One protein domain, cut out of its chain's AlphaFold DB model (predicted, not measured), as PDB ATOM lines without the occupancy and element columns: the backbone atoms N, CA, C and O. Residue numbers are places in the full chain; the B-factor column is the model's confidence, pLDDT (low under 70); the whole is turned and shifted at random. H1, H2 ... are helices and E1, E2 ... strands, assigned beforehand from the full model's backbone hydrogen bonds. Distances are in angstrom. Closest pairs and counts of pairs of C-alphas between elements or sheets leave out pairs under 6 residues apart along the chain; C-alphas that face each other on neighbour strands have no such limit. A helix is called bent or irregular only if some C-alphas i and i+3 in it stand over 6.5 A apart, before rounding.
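AT A GLANCE: This is residues 7 to 167 of the 175 residues of the protein "Amidohydro-rel domain-containing protein" of Hadesarchaea archaeon (UniProt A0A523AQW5). Two small parallel sheets, E1 E2 E3 and E4 E5, have three helices side by side packed on them: H6 on the first, H8 on the second, and H7 between H6 and H8. H4 covers the same face of E1 E2 E3 as H6, while H1, H2 and H3 form a small lobe away from both sheets. The printed part has 161 residues with eight named helices and five named strands, in the order E1 H1 H2 H3 H4 E2 H5 H6 E3 H7 E4 H8 E5. The class is mostly helix; the whole is compact, with a radius of gyration of the C-alphas of 16.2 A, and spans 52 by 35 by 25 A.

IN THESE COORDINATES: The larger sheet has E1, residues 7 to 10, from C-alpha 7 at (-31.183, -46.722, 13.297), E2, residues 69 to 72, and E3, residues 106 to 108. The smaller has E4, residues 135 to 137, and E5, residues 164 to 166, ending at C-alpha 166 at (-32.742, -39.395, 26.256). The helices are H1, residues 20 to 33, 20.4 A long; H2, 39 to 45; H3, 47 to 50; H4, 55 to 65, 15.2 A; H5, 78 to 81; H6, 88 to 101, 20.0 A; H7, 119 to 128, 14.2 A; and H8, 148 to 160, 19.6 A. H8 is irregular, but only just: C-alphas 149 and 152 are 6.9 A apart.

HOW THE PARTS SIT: E2 is the parallel neighbour of E1, with N 71 and O 7 at 2.8 A, and of E3, with N 107 and O 70 at 2.9 A. H4 and H6 are on the same face, giving two layers, helices on one face of a sheet; H6 has a height over the sheet of 5.7 A, and its closest C-alphas to E3 are Gly 99 and Phe 106, 5.0 A. E2, H5 H6, E3 and E4, H8, E5 are strand-helix-strand units, parallel neighbour strands with helices between, with right-handed crossovers; E1, H1 H2 H3 H4, E2 is another unit. H6 touches H7 at a shallow tilt of 16 degrees, the same way, closest at C-alphas of Glu 89 and Leu 122, 6.5 A. H7 touches H8 at 12 degrees, a shallow tilt, the same way, closest at C-alphas of Val 120 and Leu 153, 5.8 A. E4 and E5 are parallel, with N 165 and O 135 at 2.8 A. H1 touches H2, about perpendicular at 86 degrees, closest at C-alphas of Ser 27 and Met 43, 5.9 A. In H2, H4, H6 and H7 every O i to N i+4 pair is within hydrogen-bond range, in H1 8 of 10 and in H8 7 of 9; H3 and H5 are too short for such a pair.

THE WHOLE: The two C-alphas farthest apart, of Gly 36 and Glu 159, are 51.9 A apart. The printed part has no cut and no long link, and no printed residue is under 70 in pLDDT.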
ATOM      1  N   ASP A   7     -30.193 -47.684  12.830       97.19
ATOM      2  CA  ASP A   7     -31.183 -46.722  13.297       97.19
ATOM      3  C   ASP A   7     -31.183 -46.704  14.831       97.19
ATOM      4  O   ASP A   7     -31.391 -47.717  15.499       97.19
ATOM      5  N   SER A   8     -30.888 -45.542  15.404       96.12
ATOM      6  CA  SER A   8     -30.781 -45.365  16.853       96.12
ATOM      7  C   SER A   8     -32.100 -45.013  17.540       96.12
ATOM      8  O   SER A   8     -32.133 -44.968  18.771       96.12
ATOM      9  N   HIS A   9     -33.171 -44.728  16.794       94.94
ATOM     10  CA  HIS A   9     -34.448 -44.341  17.387       94.94
ATOM     11  C   HIS A   9     -35.612 -44.890  16.575       94.94
ATOM     12  O   HIS A   9     -36.130 -44.233  15.675       94.94
ATOM     13  N   THR A  10     -36.111 -46.045  17.007       93.25
ATOM     14  CA  THR A  10     -37.262 -46.689  16.381       93.25
ATOM     15  C   THR A  10     -38.274 -47.130  17.435       93.25
ATOM     16  O   THR A  10     -37.926 -47.509  18.558       93.25
ATOM     17  N   HIS A  11     -39.553 -47.080  17.078       92.00
ATOM     18  CA  HIS A  11     -40.648 -47.531  17.925       92.00
ATOM     19  C   HIS A  11     -41.423 -48.647  17.232       92.00
ATOM     20  O   HIS A  11     -41.601 -48.622  16.021       92.00
ATOM     21  N   ILE A  12     -41.899 -49.592  18.038       91.06
ATOM     22  CA  ILE A  12     -42.866 -50.621  17.661       91.06
ATOM     23  C   ILE A  12     -44.132 -50.296  18.447       91.06
ATOM     24  O   ILE A  12     -44.059 -49.990  19.643       91.06
ATOM     25  N   TRP A  13     -45.275 -50.333  17.774       84.69
ATOM     26  CA  TRP A  13     -46.535 -49.853  18.326       84.69
ATOM     27  C   TRP A  13     -47.586 -50.952  18.328       84.69
ATOM     28  O   TRP A  13     -47.800 -51.626  17.322       84.69
ATOM     29  N   GLU A  14     -48.284 -51.057  19.454       85.62
ATOM     30  CA  GLU A  14     -49.525 -51.805  19.586       85.62
ATOM     31  C   GLU A  14     -50.515 -50.948  20.381       85.62
ATOM     32  O   GLU A  14     -50.125 -50.275  21.346       85.62
ATOM     33  N   ARG A  15     -51.799 -50.960  20.007       82.75
ATOM     34  CA  ARG A  15     -52.815 -50.072  20.603       82.75
ATOM     35  C   ARG A  15     -52.830 -50.116  22.132       82.75
ATOM     36  O   ARG A  15     -52.935 -49.075  22.781       82.75
ATOM     37  N   ASP A  16     -52.737 -51.315  22.699       86.12
ATOM     38  CA  ASP A  16     -52.899 -51.558  24.136       86.12
ATOM     39  C   ASP A  16     -51.633 -51.267  24.969       86.12
ATOM     40  O   ASP A  16     -51.679 -51.341  26.201       86.12
ATOM     41  N   TRP A  17     -50.511 -50.919  24.326       90.31
ATOM     42  CA  TRP A  17     -49.243 -50.609  25.002       90.31
ATOM     43  C   TRP A  17     -49.193 -49.188  25.554       90.31
ATOM     44  O   TRP A  17     -48.390 -48.904  26.442       90.31
ATOM     45  N   LEU A  18     -50.050 -48.296  25.051       89.38
ATOM     46  CA  LEU A  18     -50.073 -46.890  25.436       89.38
ATOM     47  C   LEU A  18     -51.443 -46.444  25.947       89.38
ATOM     48  O   LEU A  18     -52.467 -47.017  25.565       89.38
ATOM     49  N   PRO A  19     -51.483 -45.423  26.822       90.50
ATOM     50  CA  PRO A  19     -52.737 -44.911  27.361       90.50
ATOM     51  C   PRO A  19     -53.632 -44.341  26.258       90.50
ATOM     52  O   PRO A  19     -53.145 -43.749  25.298       90.50
ATOM     53  N   GLU A  20     -54.955 -44.417  26.417       88.81
ATOM     54  CA  GLU A  20     -55.890 -43.847  25.432       88.81
ATOM     55  C   GLU A  20     -55.650 -42.343  25.206       88.81
ATOM     56  O   GLU A  20     -55.719 -41.859  24.075       88.81
ATOM     57  N   ALA A  21     -55.303 -41.612  26.269       89.88
ATOM     58  CA  ALA A  21     -54.971 -40.195  26.193       89.88
ATOM     59  C   ALA A  21     -53.746 -39.916  25.303       89.88
ATOM     60  O   ALA A  21     -53.728 -38.897  24.618       89.88
ATOM     61  N   PHE A  22     -52.767 -40.831  25.238       89.25
ATOM     62  CA  PHE A  22     -51.648 -40.717  24.297       89.25
ATOM     63  C   PHE A  22     -52.155 -40.727  22.851       89.25
ATOM     64  O   PHE A  22     -51.831 -39.832  22.073       89.25
ATOM     65  N   TRP A  23     -53.011 -41.693  22.508       87.44
ATOM     66  CA  TRP A  23     -53.555 -41.829  21.157       87.44
ATOM     67  C   TRP A  23     -54.452 -40.659  20.752       87.44
ATOM     68  O   TRP A  23     -54.402 -40.227  19.602       87.44
ATOM     69  N   ARG A  24     -55.248 -40.109  21.678       87.12
ATOM     70  CA  ARG A  24     -56.038 -38.887  21.427       87.12
ATOM     71  C   ARG A  24     -55.138 -37.696  21.124       87.12
ATOM     72  O   ARG A  24     -55.323 -37.023  20.114       87.12
ATOM     73  N   GLY A  25     -54.095 -37.519  21.930       85.62
ATOM     74  CA  GLY A  25     -53.045 -36.544  21.672       85.62
ATOM     75  C   GLY A  25     -52.429 -36.672  20.291       85.62
ATOM     76  O   GLY A  25     -52.408 -35.715  19.522       85.62
ATOM     77  N   PHE A  26     -51.975 -37.878  19.959       84.25
ATOM     78  CA  PHE A  26     -51.361 -38.165  18.671       84.25
ATOM     79  C   PHE A  26     -52.333 -37.920  17.502       84.25
ATOM     80  O   PHE A  26     -51.960 -37.295  16.512       84.25
ATOM     81  N   SER A  27     -53.606 -38.301  17.645       85.44
ATOM     82  CA  SER A  27     -54.668 -38.001  16.674       85.44
ATOM     83  C   SER A  27     -54.850 -36.493  16.456       85.44
ATOM     84  O   SER A  27     -54.926 -36.038  15.313       85.44
ATOM     85  N   SER A  28     -54.848 -35.702  17.533       83.00
ATOM     86  CA  SER A  28     -54.932 -34.238  17.468       83.00
ATOM     87  C   SER A  28     -53.771 -33.635  16.667       83.00
ATOM     88  O   SER A  28     -53.982 -32.757  15.828       83.00
ATOM     89  N   VAL A  29     -52.555 -34.175  16.818       82.56
ATOM     90  CA  VAL A  29     -51.395 -33.784  15.998       82.56
ATOM     91  C   VAL A  29     -51.607 -34.128  14.526       82.56
ATOM     92  O   VAL A  29     -51.484 -33.256  13.666       82.56
ATOM     93  N   ILE A  30     -51.949 -35.383  14.225       83.62
ATOM     94  CA  ILE A  30     -52.118 -35.862  12.846       83.62
ATOM     95  C   ILE A  30     -53.226 -35.095  12.117       83.62
ATOM     96  O   ILE A  30     -53.070 -34.751  10.947       83.62
ATOM     97  N   LYS A  31     -54.309 -34.741  12.811       84.44
ATOM     98  CA  LYS A  31     -55.378 -33.890  12.275       84.44
ATOM     99  C   LYS A  31     -54.847 -32.573  11.703       84.44
ATOM    100  O   LYS A  31     -55.310 -32.126  10.658       84.44
ATOM    101  N   HIS A  32     -53.868 -31.946  12.354       83.38
ATOM    102  CA  HIS A  32     -53.273 -30.702  11.858       83.38
ATOM    103  C   HIS A  32     -52.370 -30.902  10.633       83.38
ATOM    104  O   HIS A  32     -52.122 -29.941   9.906       83.38
ATOM    105  N   LEU A  33     -51.925 -32.134  10.376       83.25
ATOM    106  CA  LEU A  33     -51.163 -32.502   9.182       83.25
ATOM    107  C   LEU A  33     -52.064 -32.876   7.994       83.25
ATOM    108  O   LEU A  33     -51.595 -32.866   6.858       83.25
ATOM    109  N   ILE A  34     -53.347 -33.176   8.236       84.81
ATOM    110  CA  ILE A  34     -54.312 -33.608   7.214       84.81
ATOM    111  C   ILE A  34     -55.515 -32.645   7.194       84.81
ATOM    112  O   ILE A  34     -56.509 -32.864   7.895       84.81
ATOM    113  N   PRO A  35     -55.460 -31.562   6.392       82.94
ATOM    114  CA  PRO A  35     -56.529 -30.572   6.333       82.94
ATOM    115  C   PRO A  35     -57.889 -31.190   5.989       82.94
ATOM    116  O   PRO A  35     -58.022 -31.927   5.016       82.94
ATOM    117  N   GLY A  36     -58.916 -30.837   6.763       85.50
ATOM    118  CA  GLY A  36     -60.304 -31.229   6.501       85.50
ATOM    119  C   GLY A  36     -60.782 -32.496   7.212       85.50
ATOM    120  O   GLY A  36     -61.979 -32.760   7.166       85.50
ATOM    121  N   MET A  37     -59.910 -33.234   7.910       88.62
ATOM    122  CA  MET A  37     -60.340 -34.335   8.779       88.62
ATOM    123  C   MET A  37     -60.690 -33.852  10.191       88.62
ATOM    124  O   MET A  37     -60.044 -32.973  10.769       88.62
ATOM    125  N   THR A  38     -61.718 -34.458  10.777       88.06
ATOM    126  CA  THR A  38     -62.013 -34.363  12.211       88.06
ATOM    127  C   THR A  38     -61.109 -35.302  13.015       88.06
ATOM    128  O   THR A  38     -60.550 -36.260  12.486       88.06
ATOM    129  N   GLU A  39     -60.972 -35.056  14.320       84.00
ATOM    130  CA  GLU A  39     -60.197 -35.942  15.203       84.00
ATOM    131  C   GLU A  39     -60.804 -37.353  15.273       84.00
ATOM    132  O   GLU A  39     -60.074 -38.338  15.304       84.00
ATOM    133  N   GLU A  40     -62.135 -37.463  15.231       86.81
ATOM    134  CA  GLU A  40     -62.840 -38.749  15.185       86.81
ATOM    135  C   GLU A  40     -62.538 -39.521  13.896       86.81
ATOM    136  O   GLU A  40     -62.353 -40.738  13.926       86.81
ATOM    137  N   GLU A  41     -62.457 -38.831  12.756       89.56
ATOM    138  CA  GLU A  41     -62.081 -39.447  11.482       89.56
ATOM    139  C   GLU A  41     -60.621 -39.892  11.468       89.56
ATOM    140  O   GLU A  41     -60.343 -40.985  10.977       89.56
ATOM    141  N   VAL A  42     -59.701 -39.108  12.041       88.88
ATOM    142  CA  VAL A  42     -58.297 -39.517  12.213       88.88
ATOM    143  C   VAL A  42     -58.211 -40.737  13.128       88.88
ATOM    144  O   VAL A  42     -57.585 -41.736  12.775       88.88
ATOM    145  N   MET A  43     -58.903 -40.710  14.265       86.19
ATOM    146  CA  MET A  43     -58.941 -41.824  15.210       86.19
ATOM    147  C   MET A  43     -59.499 -43.105  14.577       86.19
ATOM    148  O   MET A  43     -58.997 -44.195  14.830       86.19
ATOM    149  N   ARG A  44     -60.535 -42.989  13.740       88.06
ATOM    150  CA  ARG A  44     -61.186 -44.141  13.105       88.06
ATOM    151  C   ARG A  44     -60.430 -44.669  11.888       88.06
ATOM    152  O   ARG A  44     -60.402 -45.878  11.692       88.06
ATOM    153  N   ASN A  45     -59.872 -43.785  11.064       88.25
ATOM    154  CA  ASN A  45     -59.383 -44.142   9.731       88.25
ATOM    155  C   ASN A  45     -57.852 -44.120   9.610       88.25
ATOM    156  O   ASN A  45     -57.323 -44.744   8.697       88.25
ATOM    157  N   VAL A  46     -57.146 -43.395  10.486       86.81
ATOM    158  CA  VAL A  46     -55.690 -43.180  10.389       86.81
ATOM    159  C   VAL A  46     -54.941 -43.863  11.531       86.81
ATOM    160  O   VAL A  46     -53.969 -44.568  11.283       86.81
ATOM    161  N   MET A  47     -55.408 -43.727  12.776       86.25
ATOM    162  CA  MET A  47     -54.762 -44.362  13.935       86.25
ATOM    163  C   MET A  47     -54.607 -45.889  13.834       86.25
ATOM    164  O   MET A  47     -53.572 -46.368  14.287       86.25
ATOM    165  N   PRO A  48     -55.515 -46.662  13.199       86.62
ATOM    166  CA  PRO A  48     -55.299 -48.097  13.008       86.62
ATOM    167  C   PRO A  48     -53.997 -48.462  12.284       86.62
ATOM    168  O   PRO A  48     -53.449 -49.520  12.566       86.62
ATOM    169  N   VAL A  49     -53.479 -47.588  11.408       82.44
ATOM    170  CA  VAL A  49     -52.180 -47.781  10.734       82.44
ATOM    171  C   VAL A  49     -51.018 -47.669  11.725       82.44
ATOM    172  O   VAL A  49     -50.025 -48.365  11.603       82.44
ATOM    173  N   PHE A  50     -51.151 -46.817  12.741       78.00
ATOM    174  CA  PHE A  50     -50.142 -46.649  13.789       78.00
ATOM    175  C   PHE A  50     -50.290 -47.654  14.931       78.00
ATOM    176  O   PHE A  50     -49.359 -47.849  15.701       78.00
ATOM    177  N   TRP A  51     -51.465 -48.262  15.089       80.56
ATOM    178  CA  TRP A  51     -51.757 -49.196  16.177       80.56
ATOM    179  C   TRP A  51     -51.205 -50.591  15.976       80.56
ATOM    180  O   TRP A  51     -51.217 -51.351  16.936       80.56
ATOM    181  N   HIS A  52     -50.757 -50.920  14.775       74.00
ATOM    182  CA  HIS A  52     -50.141 -52.197  14.480       74.00
ATOM    183  C   HIS A  52     -48.920 -51.920  13.624       74.00
ATOM    184  O   HIS A  52     -49.026 -51.788  12.414       74.00
ATOM    185  N   SER A  53     -47.772 -51.803  14.278       73.69
ATOM    186  CA  SER A  53     -46.476 -51.825  13.610       73.69
ATOM    187  C   SER A  53     -45.752 -53.067  14.116       73.69
ATOM    188  O   SER A  53     -44.974 -52.973  15.069       73.69
ATOM    189  N   PRO A  54     -46.105 -54.263  13.606       83.50
ATOM    190  CA  PRO A  54     -45.481 -55.499  14.040       83.50
ATOM    191  C   PRO A  54     -43.996 -55.511  13.633       83.50
ATOM    192  O   PRO A  54     -43.615 -54.850  12.661       83.50
ATOM    193  N   PRO A  55     -43.138 -56.265  14.342       88.56
ATOM    194  CA  PRO A  55     -41.709 -56.327  14.038       88.56
ATOM    195  C   PRO A  55     -41.403 -56.662  12.570       88.56
ATOM    196  O   PRO A  55     -40.421 -56.171  12.026       88.56
ATOM    197  N   GLU A  56     -42.240 -57.469  11.921       91.50
ATOM    198  CA  GLU A  56     -42.081 -57.902  10.533       91.50
ATOM    199  C   GLU A  56     -42.233 -56.762   9.521       91.50
ATOM    200  O   GLU A  56     -41.506 -56.733   8.530       91.50
ATOM    201  N   GLU A  57     -43.141 -55.815   9.771       90.44
ATOM    202  CA  GLU A  57     -43.291 -54.630   8.918       90.44
ATOM    203  C   GLU A  57     -42.067 -53.725   9.052       90.44
ATOM    204  O   GLU A  57     -41.476 -53.337   8.046       90.44
ATOM    205  N   LEU A  58     -41.603 -53.498  10.286       92.38
ATOM    206  CA  LEU A  58     -40.381 -52.733  10.525       92.38
ATOM    207  C   LEU A  58     -39.151 -53.393   9.877       92.38
ATOM    208  O   LEU A  58     -38.300 -52.702   9.328       92.38
ATOM    209  N   LEU A  59     -39.045 -54.726   9.900       95.69
ATOM    210  CA  LEU A  59     -37.954 -55.439   9.224       95.69
ATOM    211  C   LEU A  59     -37.969 -55.214   7.708       95.69
ATOM    212  O   LEU A  59     -36.902 -55.028   7.124       95.69
ATOM    213  N   ALA A  60     -39.148 -55.210   7.082       94.75
ATOM    214  CA  ALA A  60     -39.279 -54.929   5.655       94.75
ATOM    215  C   ALA A  60     -38.872 -53.482   5.327       94.75
ATOM    216  O   ALA A  60     -38.092 -53.262   4.402       94.75
ATOM    217  N   GLU A  61     -39.317 -52.509   6.129       93.50
ATOM    218  CA  GLU A  61     -38.909 -51.103   5.992       93.50
ATOM    219  C   GLU A  61     -37.392 -50.929   6.161       93.50
ATOM    220  O   GLU A  61     -36.747 -50.215   5.388       93.50
ATOM    221  N   MET A  62     -36.799 -51.621   7.139       96.25
ATOM    222  CA  MET A  62     -35.352 -51.644   7.344       96.25
ATOM    223  C   MET A  62     -34.615 -52.227   6.131       96.25
ATOM    224  O   MET A  62     -33.612 -51.656   5.705       96.25
ATOM    225  N   ASP A  63     -35.095 -53.337   5.562       97.19
ATOM    226  CA  ASP A  63     -34.483 -53.972   4.389       97.19
ATOM    227  C   ASP A  63     -34.535 -53.050   3.157       97.19
ATOM    228  O   ASP A  63     -33.537 -52.910   2.446       97.19
ATOM    229  N   GLU A  64     -35.663 -52.371   2.926       97.12
ATOM    230  CA  GLU A  64     -35.824 -51.402   1.833       97.12
ATOM    231  C   GLU A  64     -34.930 -50.164   2.002       97.12
ATOM    232  O   GLU A  64     -34.376 -49.655   1.023       97.12
ATOM    233  N   ALA A  65     -34.754 -49.692   3.239       96.19
ATOM    234  CA  ALA A  65     -33.922 -48.536   3.565       96.19
ATOM    235  C   ALA A  65     -32.418 -48.858   3.663       96.19
ATOM    236  O   ALA A  65     -31.602 -47.938   3.773       96.19
ATOM    237  N   GLY A  66     -32.035 -50.140   3.630       96.56
ATOM    238  CA  GLY A  66     -30.656 -50.578   3.849       96.56
ATOM    239  C   GLY A  66     -30.184 -50.389   5.294       96.56
ATOM    240  O   GLY A  66     -29.029 -50.044   5.512       96.56
ATOM    241  N   ILE A  67     -31.078 -50.567   6.272       97.56
ATOM    242  CA  ILE A  67     -30.792 -50.500   7.708       97.56
ATOM    243  C   ILE A  67     -30.581 -51.918   8.245       97.56
ATOM    244  O   ILE A  67     -31.489 -52.753   8.288       97.56
ATOM    245  N   GLU A  68     -29.377 -52.205   8.721       97.75
ATOM    246  CA  GLU A  68     -29.037 -53.532   9.221       97.75
ATOM    247  C   GLU A  68     -29.534 -53.760  10.651       97.75
ATOM    248  O   GLU A  68     -29.975 -54.870  10.965       97.75
ATOM    249  N   LYS A  69     -29.493 -52.733  11.514       98.00
ATOM    250  CA  LYS A  69     -29.974 -52.822  12.905       98.00
ATOM    251  C   LYS A  69     -30.808 -51.622  13.335       98.00
ATOM    252  O   LYS A  69     -30.557 -50.510  12.894       98.00
ATOM    253  N   ALA A  70     -31.729 -51.839  14.268       98.12
ATOM    254  CA  ALA A  70     -32.525 -50.786  14.884       98.12
ATOM    255  C   ALA A  70     -32.547 -50.909  16.413       98.12
ATOM    256  O   ALA A  70     -32.669 -52.003  16.975       98.12
ATOM    257  N   VAL A  71     -32.445 -49.771  17.096       98.44
ATOM    258  CA  VAL A  71     -32.687 -49.656  18.533       98.44
ATOM    259  C   VAL A  71     -34.182 -49.450  18.749       98.44
ATOM    260  O   VAL A  71     -34.733 -48.418  18.367       98.44
ATOM    261  N   ILE A  72     -34.833 -50.428  19.382       97.81
ATOM    262  CA  ILE A  72     -36.281 -50.405  19.609       97.81
ATOM    263  C   ILE A  72     -36.598 -49.911  21.024       97.81
ATOM    264  O   ILE A  72     -36.043 -50.388  22.018       97.81
ATOM    265  N   LEU A  73     -37.477 -48.910  21.097       97.06
ATOM    266  CA  LEU A  73     -37.644 -48.054  22.269       97.06
ATOM    267  C   LEU A  73     -39.074 -48.136  22.837       97.06
ATOM    268  O   LEU A  73     -39.972 -47.478  22.302       97.06
ATOM    269  N   PRO A  74     -39.314 -48.884  23.927       95.62
ATOM    270  CA  PRO A  74     -40.597 -48.849  24.617       95.62
ATOM    271  C   PRO A  74     -40.806 -47.495  25.305       95.62
ATOM    272  O   PRO A  74     -39.853 -46.799  25.670       95.62
ATOM    273  N   LEU A  75     -42.073 -47.122  25.484       94.06
ATOM    274  CA  LEU A  75     -42.474 -45.842  26.057       94.06
ATOM    275  C   LEU A  75     -43.266 -46.023  27.347       94.06
ATOM    276  O   LEU A  75     -44.177 -46.841  27.421       94.06
ATOM    277  N   ASP A  76     -42.968 -45.183  28.333       95.75
ATOM    278  CA  ASP A  76     -43.671 -45.153  29.608       95.75
ATOM    279  C   ASP A  76     -44.346 -43.795  29.826       95.75
ATOM    280  O   ASP A  76     -43.734 -42.827  30.277       95.75
ATOM    281  N   TRP A  77     -45.634 -43.741  29.491       93.75
ATOM    282  CA  TRP A  77     -46.491 -42.565  29.680       93.75
ATOM    283  C   TRP A  77     -47.495 -42.717  30.821       93.75
ATOM    284  O   TRP A  77     -48.280 -41.799  31.073       93.75
ATOM    285  N   GLY A  78     -47.470 -43.855  31.521       94.25
ATOM    286  CA  GLY A  78     -48.523 -44.245  32.457       94.25
ATOM    287  C   GLY A  78     -48.735 -43.234  33.583       94.25
ATOM    288  O   GLY A  78     -49.862 -42.832  33.868       94.25
ATOM    289  N   LEU A  79     -47.644 -42.725  34.165       95.12
ATOM    290  CA  LEU A  79     -47.722 -41.747  35.256       95.12
ATOM    291  C   LEU A  79     -48.282 -40.385  34.828       95.12
ATOM    292  O   LEU A  79     -48.852 -39.678  35.658       95.12
ATOM    293  N   ARG A  80     -48.118 -39.997  33.556       93.06
ATOM    294  CA  ARG A  80     -48.607 -38.708  33.046       93.06
ATOM    295  C   ARG A  80     -50.027 -38.796  32.496       93.06
ATOM    296  O   ARG A  80     -50.788 -37.850  32.664       93.06
ATOM    297  N   LEU A  81     -50.360 -39.890  31.814       93.31
ATOM    298  CA  LEU A  81     -51.570 -40.007  30.992       93.31
ATOM    299  C   LEU A  81     -52.558 -41.073  31.481       93.31
ATOM    300  O   LEU A  81     -53.580 -41.298  30.837       93.31
ATOM    301  N   GLY A  82     -52.272 -41.700  32.622       93.88
ATOM    302  CA  GLY A  82     -52.990 -42.869  33.124       93.88
ATOM    303  C   GLY A  82     -52.348 -44.161  32.626       93.88
ATOM    304  O   GLY A  82     -51.776 -44.195  31.543       93.88
ATOM    305  N   GLU A  83     -52.403 -45.225  33.423       93.88
ATOM    306  CA  GLU A  83     -51.749 -46.492  33.077       93.88
ATOM    307  C   GLU A  83     -52.418 -47.169  31.861       93.88
ATOM    308  O   GLU A  83     -53.653 -47.183  31.773       93.88
ATOM    309  N   PRO A  84     -51.637 -47.748  30.928       91.94
ATOM    310  CA  PRO A  84     -52.180 -48.568  29.851       91.94
ATOM    311  C   PRO A  84     -52.687 -49.925  30.364       91.94
ATOM    312  O   PRO A  84     -52.506 -50.287  31.528       91.94
ATOM    313  N   LYS A  85     -53.316 -50.711  29.478       92.88
ATOM    314  CA  LYS A  85     -53.719 -52.091  29.807       92.88
ATOM    315  C   LYS A  85     -52.507 -52.984  30.069       92.88
ATOM    316  O   LYS A  85     -52.568 -53.865  30.925       92.88
ATOM    317  N   LEU A  86     -51.436 -52.780  29.305       93.56
ATOM    318  CA  LEU A  86     -50.175 -53.483  29.484       93.56
ATOM    319  C   LEU A  86     -49.332 -52.772  30.544       93.56
ATOM    320  O   LEU A  86     -49.150 -51.560  30.474       93.56
ATOM    321  N   SER A  87     -48.791 -53.504  31.516       95.81
ATOM    322  CA  SER A  87     -47.851 -52.904  32.465       95.81
ATOM    323  C   SER A  87     -46.534 -52.548  31.769       95.81
ATOM    324  O   SER A  87     -46.154 -53.169  30.778       95.81
ATOM    325  N   VAL A  88     -45.790 -51.586  32.318       97.00
ATOM    326  CA  VAL A  88     -44.456 -51.221  31.802       97.00
ATOM    327  C   VAL A  88     -43.478 -52.392  31.871       97.00
ATOM    328  O   VAL A  88     -42.638 -52.549  30.989       97.00
ATOM    329  N   GLU A  89     -43.596 -53.247  32.887       97.81
ATOM    330  CA  GLU A  89     -42.807 -54.477  32.978       97.81
ATOM    331  C   GLU A  89     -43.088 -55.405  31.794       97.81
ATOM    332  O   GLU A  89     -42.165 -55.847  31.112       97.81
ATOM    333  N   GLU A  90     -44.368 -55.658  31.523       97.25
ATOM    334  CA  GLU A  90     -44.787 -56.517  30.426       97.25
ATOM    335  C   GLU A  90     -44.410 -55.912  29.070       97.25
ATOM    336  O   GLU A  90     -43.933 -56.633  28.201       97.25
ATOM    337  N   LEU A  91     -44.540 -54.593  28.903       97.06
ATOM    338  CA  LEU A  91     -44.086 -53.888  27.707       97.06
ATOM    339  C   LEU A  91     -42.589 -54.110  27.459       97.06
ATOM    340  O   LEU A  91     -42.200 -54.521  26.368       97.06
ATOM    341  N   ASN A  92     -41.746 -53.902  28.473       98.38
ATOM    342  CA  ASN A  92     -40.309 -54.149  28.349       98.38
ATOM    343  C   ASN A  92     -40.004 -55.625  28.045       98.38
ATOM    344  O   ASN A  92     -39.165 -55.908  27.187       98.38
ATOM    345  N   ARG A  93     -40.732 -56.566  28.663       98.00
ATOM    346  CA  ARG A  93     -40.617 -58.000  28.365       98.00
ATOM    347  C   ARG A  93     -40.927 -58.308  26.899       98.00
ATOM    348  O   ARG A  93     -40.179 -59.056  26.277       98.00
ATOM    349  N   ARG A  94     -41.961 -57.690  26.314       96.88
ATOM    350  CA  ARG A  94     -42.283 -57.838  24.881       96.88
ATOM    351  C   ARG A  94     -41.168 -57.321  23.981       96.88
ATOM    352  O   ARG A  94     -40.791 -58.008  23.038       96.88
ATOM    353  N   PHE A  95     -40.593 -56.160  24.289       97.81
ATOM    354  CA  PHE A  95     -39.456 -55.629  23.530       97.81
ATOM    355  C   PHE A  95     -38.232 -56.549  23.619       97.81
ATOM    356  O   PHE A  95     -37.564 -56.783  22.611       97.81
ATOM    357  N   ALA A  96     -37.961 -57.126  24.790       98.31
ATOM    358  CA  ALA A  96     -36.899 -58.113  24.937       98.31
ATOM    359  C   ALA A  96     -37.172 -59.403  24.143       98.31
ATOM    360  O   ALA A  96     -36.267 -59.931  23.495       98.31
ATOM    361  N   GLU A  97     -38.413 -59.901  24.144       97.81
ATOM    362  CA  GLU A  97     -38.829 -61.056  23.338       97.81
ATOM    363  C   GLU A  97     -38.632 -60.797  21.835       97.81
ATOM    364  O   GLU A  97     -38.065 -61.649  21.151       97.81
ATOM    365  N   ILE A  98     -39.008 -59.610  21.342       96.75
ATOM    366  CA  ILE A  98     -38.778 -59.183  19.951       96.75
ATOM    367  C   ILE A  98     -37.276 -59.162  19.633       96.75
ATOM    368  O   ILE A  98     -36.841 -59.734  18.633       96.75
ATOM    369  N   GLY A  99     -36.460 -58.567  20.510       97.75
ATOM    370  CA  GLY A  99     -35.003 -58.564  20.358       97.75
ATOM    371  C   GLY A  99     -34.409 -59.972  20.306       97.75
ATOM    372  O   GLY A  99     -33.542 -60.253  19.485       97.75
ATOM    373  N   LYS A 100     -34.922 -60.899  21.121       97.69
ATOM    374  CA  LYS A 100     -34.484 -62.302  21.131       97.69
ATOM    375  C   LYS A 100     -34.897 -63.071  19.873       97.69
ATOM    376  O   LYS A 100     -34.184 -63.991  19.476       97.69
ATOM    377  N   GLN A 101     -36.037 -62.736  19.272       97.56
ATOM    378  CA  GLN A 101     -36.499 -63.340  18.019       97.56
ATOM    379  C   GLN A 101     -35.673 -62.863  16.816       97.56
ATOM    380  O   GLN A 101     -35.457 -63.638  15.885       97.56
ATOM    381  N   HIS A 102     -35.146 -61.634  16.866       97.25
ATOM    382  CA  HIS A 102     -34.339 -61.038  15.797       97.25
ATOM    383  C   HIS A 102     -33.030 -60.411  16.328       97.25
ATOM    384  O   HIS A 102     -32.811 -59.206  16.170       97.25
ATOM    385  N   PRO A 103     -32.122 -61.207  16.925       96.81
ATOM    386  CA  PRO A 103     -30.951 -60.695  17.650       96.81
ATOM    387  C   PRO A 103     -29.937 -59.969  16.754       96.81
ATOM    388  O   PRO A 103     -29.180 -59.110  17.208       96.81
ATOM    389  N   ASP A 104     -29.937 -60.280  15.457       96.81
ATOM    390  CA  ASP A 104     -29.082 -59.615  14.476       96.81
ATOM    391  C   ASP A 104     -29.671 -58.304  13.950       96.81
ATOM    392  O   ASP A 104     -28.951 -57.559  13.291       96.81
ATOM    393  N   ARG A 105     -30.941 -58.004  14.256       97.88
ATOM    394  CA  ARG A 105     -31.683 -56.855  13.716       97.88
ATOM    395  C   ARG A 105     -32.098 -55.852  14.786       97.88
ATOM    396  O   ARG A 105     -32.047 -54.656  14.529       97.88
ATOM    397  N   PHE A 106     -32.463 -56.302  15.986       98.31
ATOM    398  CA  PHE A 106     -33.014 -55.425  17.019       98.31
ATOM    399  C   PHE A 106     -32.166 -55.361  18.285       98.31
ATOM    400  O   PHE A 106     -31.695 -56.370  18.807       98.31
ATOM    401  N   LEU A 107     -32.023 -54.141  18.805       98.38
ATOM    402  CA  LEU A 107     -31.367 -53.821  20.070       98.38
ATOM    403  C   LEU A 107     -32.412 -53.214  21.023       98.38
ATOM    404  O   LEU A 107     -32.647 -52.005  20.974       98.38
ATOM    405  N   PRO A 108     -33.089 -54.018  21.860       98.50
ATOM    406  CA  PRO A 108     -34.141 -53.505  22.731       98.50
ATOM    407  C   PRO A 108     -33.573 -52.724  23.913       98.50
ATOM    408  O   PRO A 108     -32.640 -53.184  24.564       98.50
ATOM    409  N   PHE A 109     -34.148 -51.560  24.215       98.81
ATOM    410  CA  PHE A 109     -33.815 -50.766  25.405       98.81
ATOM    411  C   PHE A 109     -34.926 -50.856  26.446       98.81
ATOM    412  O   PHE A 109     -36.092 -51.006  26.095       98.81
ATOM    413  N   VAL A 110     -34.582 -50.701  27.724       98.81
ATOM    414  CA  VAL A 110     -35.562 -50.564  28.801       98.81
ATOM    415  C   VAL A 110     -36.163 -49.165  28.762       98.81
ATOM    416  O   VAL A 110     -35.438 -48.183  28.870       98.81
ATOM    417  N   GLY A 111     -37.477 -49.057  28.651       98.38
ATOM    418  CA  GLY A 111     -38.223 -47.805  28.737       98.38
ATOM    419  C   GLY A 111     -38.900 -47.708  30.093       98.38
ATOM    420  O   GLY A 111     -39.713 -48.565  30.442       98.38
ATOM    421  N   VAL A 112     -38.558 -46.680  30.868       98.44
ATOM    422  CA  VAL A 112     -39.132 -46.479  32.201       98.44
ATOM    423  C   VAL A 112     -39.135 -45.006  32.589       98.44
ATOM    424  O   VAL A 112     -38.174 -44.274  32.346       98.44
ATOM    425  N   ASP A 113     -40.217 -44.563  33.220       98.19
ATOM    426  CA  ASP A 113     -40.286 -43.264  33.869       98.19
ATOM    427  C   ASP A 113     -39.540 -43.324  35.216       98.19
ATOM    428  O   ASP A 113     -39.897 -44.134  36.082       98.19
ATOM    429  N   PRO A 114     -38.526 -42.470  35.449       98.44
ATOM    430  CA  PRO A 114     -37.713 -42.516  36.664       98.44
ATOM    431  C   PRO A 114     -38.521 -42.238  37.936       98.44
ATOM    432  O   PRO A 114     -38.076 -42.575  39.031       98.44
ATOM    433  N   ARG A 115     -39.719 -41.648  37.820       98.00
ATOM    434  CA  ARG A 115     -40.607 -41.359  38.952       98.00
ATOM    435  C   ARG A 115     -41.344 -42.600  39.463       98.00
ATOM    436  O   ARG A 115     -41.956 -42.537  40.533       98.00
ATOM    437  N   ARG A 116     -41.300 -43.734  38.748       98.00
ATOM    438  CA  ARG A 116     -41.847 -45.005  39.247       98.00
ATOM    439  C   ARG A 116     -41.039 -45.508  40.439       98.00
ATOM    440  O   ARG A 116     -39.813 -45.542  40.413       98.00
ATOM    441  N   LYS A 117     -41.734 -45.996  41.473       97.75
ATOM    442  CA  LYS A 117     -41.093 -46.546  42.684       97.75
ATOM    443  C   LYS A 117     -40.166 -47.732  42.392       97.75
ATOM    444  O   LYS A 117     -39.185 -47.911  43.101       97.75
ATOM    445  N   ASN A 118     -40.480 -48.517  41.364       98.12
ATOM    446  CA  ASN A 118     -39.732 -49.698  40.937       98.12
ATOM    447  C   ASN A 118     -38.886 -49.452  39.672       98.12
ATOM    448  O   ASN A 118     -38.503 -50.409  39.010       98.12
ATOM    449  N   ALA A 119     -38.587 -48.196  39.310       98.69
ATOM    450  CA  ALA A 119     -37.870 -47.898  38.065       98.69
ATOM    451  C   ALA A 119     -36.500 -48.597  37.972       98.69
ATOM    452  O   ALA A 119     -36.143 -49.131  36.924       98.69
ATOM    453  N   VAL A 120     -35.750 -48.625  39.081       98.75
ATOM    454  CA  VAL A 120     -34.438 -49.293  39.167       98.75
ATOM    455  C   VAL A 120     -34.565 -50.805  39.011       98.75
ATOM    456  O   VAL A 120     -33.802 -51.394  38.257       98.75
ATOM    457  N   GLU A 121     -35.554 -51.418  39.663       98.75
ATOM    458  CA  GLU A 121     -35.808 -52.860  39.576       98.75
ATOM    459  C   GLU A 121     -36.160 -53.277  38.140       98.75
ATOM    460  O   GLU A 121     -35.631 -54.261  37.628       98.75
ATOM    461  N   LEU A 122     -37.008 -52.497  37.459       98.75
ATOM    462  CA  LEU A 122     -37.359 -52.740  36.057       98.75
ATOM    463  C   LEU A 122     -36.133 -52.660  35.140       98.75
ATOM    464  O   LEU A 122     -35.979 -53.492  34.248       98.75
ATOM    465  N   LEU A 123     -35.248 -51.688  35.380       98.88
ATOM    466  CA  LEU A 123     -33.995 -51.560  34.644       98.88
ATOM    467  C   LEU A 123     -33.058 -52.744  34.901       98.88
ATOM    468  O   LEU A 123     -32.542 -53.322  33.950       98.88
ATOM    469  N   GLU A 124     -32.866 -53.141  36.159       98.69
ATOM    470  CA  GLU A 124     -32.018 -54.283  36.519       98.69
ATOM    471  C   GLU A 124     -32.512 -55.587  35.887       98.69
ATOM    472  O   GLU A 124     -31.710 -56.336  35.331       98.69
ATOM    473  N   ARG A 125     -33.826 -55.835  35.895       98.62
ATOM    474  CA  ARG A 125     -34.412 -57.015  35.243       98.62
ATOM    475  C   ARG A 125     -34.253 -56.962  33.727       98.62
ATOM    476  O   ARG A 125     -33.836 -57.950  33.127       98.62
ATOM    477  N   GLY A 126     -34.505 -55.810  33.110       98.81
ATOM    478  CA  GLY A 126     -34.341 -55.644  31.668       98.81
ATOM    479  C   GLY A 126     -32.909 -55.881  31.192       98.81
ATOM    480  O   GLY A 126     -32.694 -56.634  30.242       98.81
ATOM    481  N   LEU A 127     -31.922 -55.295  31.873       98.69
ATOM    482  CA  LEU A 127     -30.513 -55.449  31.505       98.69
ATOM    483  C   LEU A 127     -29.958 -56.834  31.878       98.69
ATOM    484  O   LEU A 127     -29.244 -57.441  31.084       98.69
ATOM    485  N   GLY A 128     -30.281 -57.340  33.071       98.31
ATOM    486  CA  GLY A 128     -29.710 -58.577  33.607       98.31
ATOM    487  C   GLY A 128     -30.439 -59.850  33.179       98.31
ATOM    488  O   GLY A 128     -29.808 -60.789  32.700       98.31
ATOM    489  N   GLU A 129     -31.761 -59.903  33.350       98.12
ATOM    490  CA  GLU A 129     -32.554 -61.112  33.078       98.12
ATOM    491  C   GLU A 129     -32.961 -61.217  31.607       98.12
ATOM    492  O   GLU A 129     -32.997 -62.317  31.051       98.12
ATOM    493  N   TRP A 130     -33.290 -60.089  30.974       98.50
ATOM    494  CA  TRP A 130     -33.842 -60.069  29.614       98.50
ATOM    495  C   TRP A 130     -32.829 -59.691  28.529       98.50
ATOM    496  O   TRP A 130     -33.135 -59.829  27.346       98.50
ATOM    497  N   GLY A 131     -31.622 -59.263  28.911       97.88
ATOM    498  CA  GLY A 131     -30.528 -58.971  27.983       97.88
ATOM    499  C   GLY A 131     -30.756 -57.737  27.106       97.88
ATOM    500  O   GLY A 131     -30.287 -57.696  25.970       97.88
ATOM    501  N   MET A 132     -31.500 -56.746  27.603       98.75
ATOM    502  CA  MET A 132     -31.724 -55.480  26.906       98.75
ATOM    503  C   MET A 132     -30.439 -54.635  26.872       98.75
ATOM    504  O   MET A 132     -29.592 -54.711  27.758       98.75
ATOM    505  N   ALA A 133     -30.287 -53.825  25.829       98.56
ATOM    506  CA  ALA A 133     -29.026 -53.197  25.439       98.56
ATOM    507  C   ALA A 133     -28.811 -51.774  25.987       98.56
ATOM    508  O   ALA A 133     -27.769 -51.181  25.718       98.56
ATOM    509  N   GLY A 134     -29.769 -51.201  26.719       98.75
ATOM    510  CA  GLY A 134     -29.660 -49.831  27.226       98.75
ATOM    511  C   GLY A 134     -30.927 -49.307  27.889       98.75
ATOM    512  O   GLY A 134     -31.905 -50.035  28.041       98.75
ATOM    513  N   LEU A 135     -30.899 -48.035  28.283       98.88
ATOM    514  CA  LEU A 135     -32.014 -47.317  28.908       98.88
ATOM    515  C   LEU A 135     -32.567 -46.246  27.964       98.88
ATOM    516  O   LEU A 135     -31.816 -45.436  27.426       98.88
ATOM    517  N   LYS A 136     -33.889 -46.182  27.827       98.44
ATOM    518  CA  LYS A 136     -34.643 -45.112  27.175       98.44
ATOM    519  C   LYS A 136     -35.338 -44.255  28.228       98.44
ATOM    520  O   LYS A 136     -36.169 -44.746  28.987       98.44
ATOM    521  N   LEU A 137     -35.060 -42.954  28.206       98.00
ATOM    522  CA  LEU A 137     -35.787 -41.953  28.981       98.00
ATOM    523  C   LEU A 137     -36.594 -41.028  28.077       98.00
ATOM    524  O   LEU A 137     -36.148 -40.637  26.990       98.00
ATOM    525  N   HIS A 138     -37.770 -40.645  28.571       95.31
ATOM    526  CA  HIS A 138     -38.672 -39.729  27.885       95.31
ATOM    527  C   HIS A 138     -39.068 -38.524  28.766       95.31
ATOM    528  O   HIS A 138     -40.131 -38.523  29.382       95.31
ATOM    529  N   PRO A 139     -38.205 -37.491  28.863       95.00
ATOM    530  CA  PRO A 139     -38.399 -36.335  29.750       95.00
ATOM    531  C   PRO A 139     -39.690 -35.542  29.510       95.00
ATOM    532  O   PRO A 139     -40.222 -34.919  30.433       95.00
ATOM    533  N   THR A 140     -40.244 -35.567  28.292       90.75
ATOM    534  CA  THR A 140     -41.512 -34.876  27.996       90.75
ATOM    535  C   THR A 140     -42.683 -35.482  28.785       90.75
ATOM    536  O   THR A 140     -43.716 -34.826  28.936       90.75
ATOM    537  N   SER A 141     -42.518 -36.656  29.411       90.69
ATOM    538  CA  SER A 141     -43.475 -37.211  30.372       90.69
ATOM    539  C   SER A 141     -43.538 -36.425  31.700       90.69
ATOM    540  O   SER A 141     -44.445 -36.643  32.507       90.69
ATOM    541  N   GLY A 142     -42.642 -35.459  31.932       92.38
ATOM    542  CA  GLY A 142     -42.712 -34.503  33.043       92.38
ATOM    543  C   GLY A 142     -41.587 -34.621  34.072       92.38
ATOM    544  O   GLY A 142     -41.851 -34.516  35.271       92.38
ATOM    545  N   PHE A 143     -40.358 -34.847  33.615       94.81
ATOM    546  CA  PHE A 143     -39.135 -34.755  34.418       94.81
ATOM    547  C   PHE A 143     -38.009 -34.165  33.561       94.81
ATOM    548  O   PHE A 143     -38.095 -34.182  32.335       94.81
ATOM    549  N   TYR A 144     -36.949 -33.648  34.173       95.94
ATOM    550  CA  TYR A 144     -35.749 -33.231  33.449       95.94
ATOM    551  C   TYR A 144     -34.681 -34.329  33.476       95.94
ATOM    552  O   TYR A 144     -34.531 -35.024  34.482       95.94
ATOM    553  N   PRO A 145     -33.864 -34.472  32.414       96.12
ATOM    554  CA  PRO A 145     -32.800 -35.478  32.388       96.12
ATOM    555  C   PRO A 145     -31.762 -35.323  33.507       96.12
ATOM    556  O   PRO A 145     -31.100 -36.290  33.873       96.12
ATOM    557  N   ASN A 146     -31.595 -34.113  34.038       96.94
ATOM    558  CA  ASN A 146     -30.689 -33.812  35.143       96.94
ATOM    559  C   ASN A 146     -31.381 -33.810  36.516       96.94
ATOM    560  O   ASN A 146     -30.745 -33.441  37.503       96.94
ATOM    561  N   ASP A 147     -32.652 -34.213  36.608       98.06
ATOM    562  CA  ASP A 147     -33.305 -34.358  37.905       98.06
ATOM    563  C   ASP A 147     -32.643 -35.498  38.701       98.06
ATOM    564  O   ASP A 147     -32.426 -36.586  38.151       98.06
ATOM    565  N   PRO A 148     -32.392 -35.322  40.016       98.50
ATOM    566  CA  PRO A 148     -31.774 -36.354  40.853       98.50
ATOM    567  C   PRO A 148     -32.504 -37.704  40.853       98.50
ATOM    568  O   PRO A 148     -31.899 -38.730  41.160       98.50
ATOM    569  N   ILE A 149     -33.791 -37.716  40.492       98.25
ATOM    570  CA  ILE A 149     -34.598 -38.933  40.368       98.25
ATOM    571  C   ILE A 149     -34.094 -39.882  39.270       98.25
ATOM    572  O   ILE A 149     -34.304 -41.086  39.366       98.25
ATOM    573  N   CYS A 150     -33.369 -39.370  38.270       98.62
ATOM    574  CA  CYS A 150     -32.784 -40.180  37.202       98.62
ATOM    575  C   CYS A 150     -31.461 -40.850  37.617       98.62
ATOM    576  O   CYS A 150     -31.069 -41.868  37.049       98.62
ATOM    577  N   TYR A 151     -30.756 -40.308  38.618       98.62
ATOM    578  CA  TYR A 151     -29.390 -40.728  38.956       98.62
ATOM    579  C   TYR A 151     -29.253 -42.199  39.376       98.62
ATOM    580  O   TYR A 151     -28.237 -42.808  39.039       98.62
ATOM    581  N   PRO A 152     -30.213 -42.814  40.098       98.75
ATOM    582  CA  PRO A 152     -30.172 -44.251  40.351       98.75
ATOM    583  C   PRO A 152     -30.140 -45.083  39.061       98.75
ATOM    584  O   PRO A 152     -29.378 -46.041  38.992       98.75
ATOM    585  N   LEU A 153     -30.892 -44.689  38.028       98.88
ATOM    586  CA  LEU A 153     -30.896 -45.384  36.738       98.88
ATOM    587  C   LEU A 153     -29.574 -45.197  35.991       98.88
ATOM    588  O   LEU A 153     -29.045 -46.153  35.432       98.88
ATOM    589  N   TYR A 154     -29.004 -43.990  36.022       98.81
ATOM    590  CA  TYR A 154     -27.706 -43.721  35.395       98.81
ATOM    591  C   TYR A 154     -26.580 -44.533  36.026       98.81
ATOM    592  O   TYR A 154     -25.781 -45.116  35.301       98.81
ATOM    593  N   ARG A 155     -26.562 -44.643  37.361       98.81
ATOM    594  CA  ARG A 155     -25.599 -45.499  38.067       98.81
ATOM    595  C   ARG A 155     -25.727 -46.960  37.653       98.81
ATOM    596  O   ARG A 155     -24.719 -47.615  37.438       98.81
ATOM    597  N   LYS A 156     -26.951 -47.455  37.457       98.75
ATOM    598  CA  LYS A 156     -27.162 -48.812  36.940       98.75
ATOM    599  C   LYS A 156     -26.677 -48.972  35.505       98.75
ATOM    600  O   LYS A 156     -26.030 -49.962  35.201       98.75
ATOM    601  N   CYS A 157     -26.918 -47.993  34.639       98.81
ATOM    602  CA  CYS A 157     -26.389 -48.036  33.275       98.81
ATOM    603  C   CYS A 157     -24.851 -48.045  33.257       98.81
ATOM    604  O   CYS A 157     -24.260 -48.781  32.473       98.81
ATOM    605  N   GLU A 158     -24.210 -47.295  34.158       98.69
ATOM    606  CA  GLU A 158     -22.758 -47.317  34.356       98.69
ATOM    607  C   GLU A 158     -22.262 -48.684  34.862       98.69
ATOM    608  O   GLU A 158     -21.334 -49.238  34.278       98.69
ATOM    609  N   GLU A 159     -22.912 -49.270  35.878       98.50
ATOM    610  CA  GLU A 159     -22.592 -50.609  36.408       98.50
ATOM    611  C   GLU A 159     -22.660 -51.703  35.326       98.50
ATOM    612  O   GLU A 159     -21.811 -52.593  35.292       98.50
ATOM    613  N   TYR A 160     -23.652 -51.627  34.434       98.56
ATOM    614  CA  TYR A 160     -23.838 -52.576  33.330       98.56
ATOM    615  C   TYR A 160     -23.021 -52.231  32.073       98.56
ATOM    616  O   TYR A 160     -22.947 -53.046  31.154       98.56
ATOM    617  N   GLY A 161     -22.414 -51.042  32.002       98.50
ATOM    618  CA  GLY A 161     -21.686 -50.577  30.819       98.50
ATOM    619  C   GLY A 161     -22.576 -50.343  29.591       98.50
ATOM    620  O   GLY A 161     -22.130 -50.574  28.467       98.50
ATOM    621  N   VAL A 162     -23.824 -49.904  29.789       98.69
ATOM    622  CA  VAL A 162     -24.819 -49.698  28.721       98.69
ATOM    623  C   VAL A 162     -25.160 -48.216  28.508       98.69
ATOM    624  O   VAL A 162     -25.089 -47.416  29.446       98.69
ATOM    625  N   PRO A 163     -25.546 -47.811  27.285       98.50
ATOM    626  CA  PRO A 163     -25.914 -46.432  26.987       98.50
ATOM    627  C   PRO A 163     -27.272 -46.022  27.572       98.50
ATOM    628  O   PRO A 163     -28.176 -46.834  27.790       98.50
ATOM    629  N   VAL A 164     -27.431 -44.706  27.723       98.69
ATOM    630  CA  VAL A 164     -28.707 -44.043  28.007       98.69
ATOM    631  C   VAL A 164     -29.102 -43.193  26.802       98.69
ATOM    632  O   VAL A 164     -28.346 -42.318  26.383       98.69
ATOM    633  N   LEU A 165     -30.303 -43.414  26.274       98.25
ATOM    634  CA  LEU A 165     -30.916 -42.602  25.230       98.25
ATOM    635  C   LEU A 165     -31.998 -41.715  25.847       98.25
ATOM    636  O   LEU A 165     -33.002 -42.196  26.374       98.25
ATOM    637  N   ILE A 166     -31.809 -40.402  25.748       97.19
ATOM    638  CA  ILE A 166     -32.742 -39.395  26.256       97.19
ATOM    639  C   ILE A 166     -33.473 -38.776  25.069       97.19
ATOM    640  O   ILE A 166     -32.843 -38.205  24.179       97.19
ATOM    641  N   HIS A 167     -34.802 -38.881  25.040       94.38
ATOM    642  CA  HIS A 167     -35.576 -38.154  24.040       94.38
ATOM    643  C   HIS A 167     -35.485 -36.640  24.264       94.38
ATOM    644  O   HIS A 167     -35.582 -36.158  25.393       94.38
TER     645      HIS A 167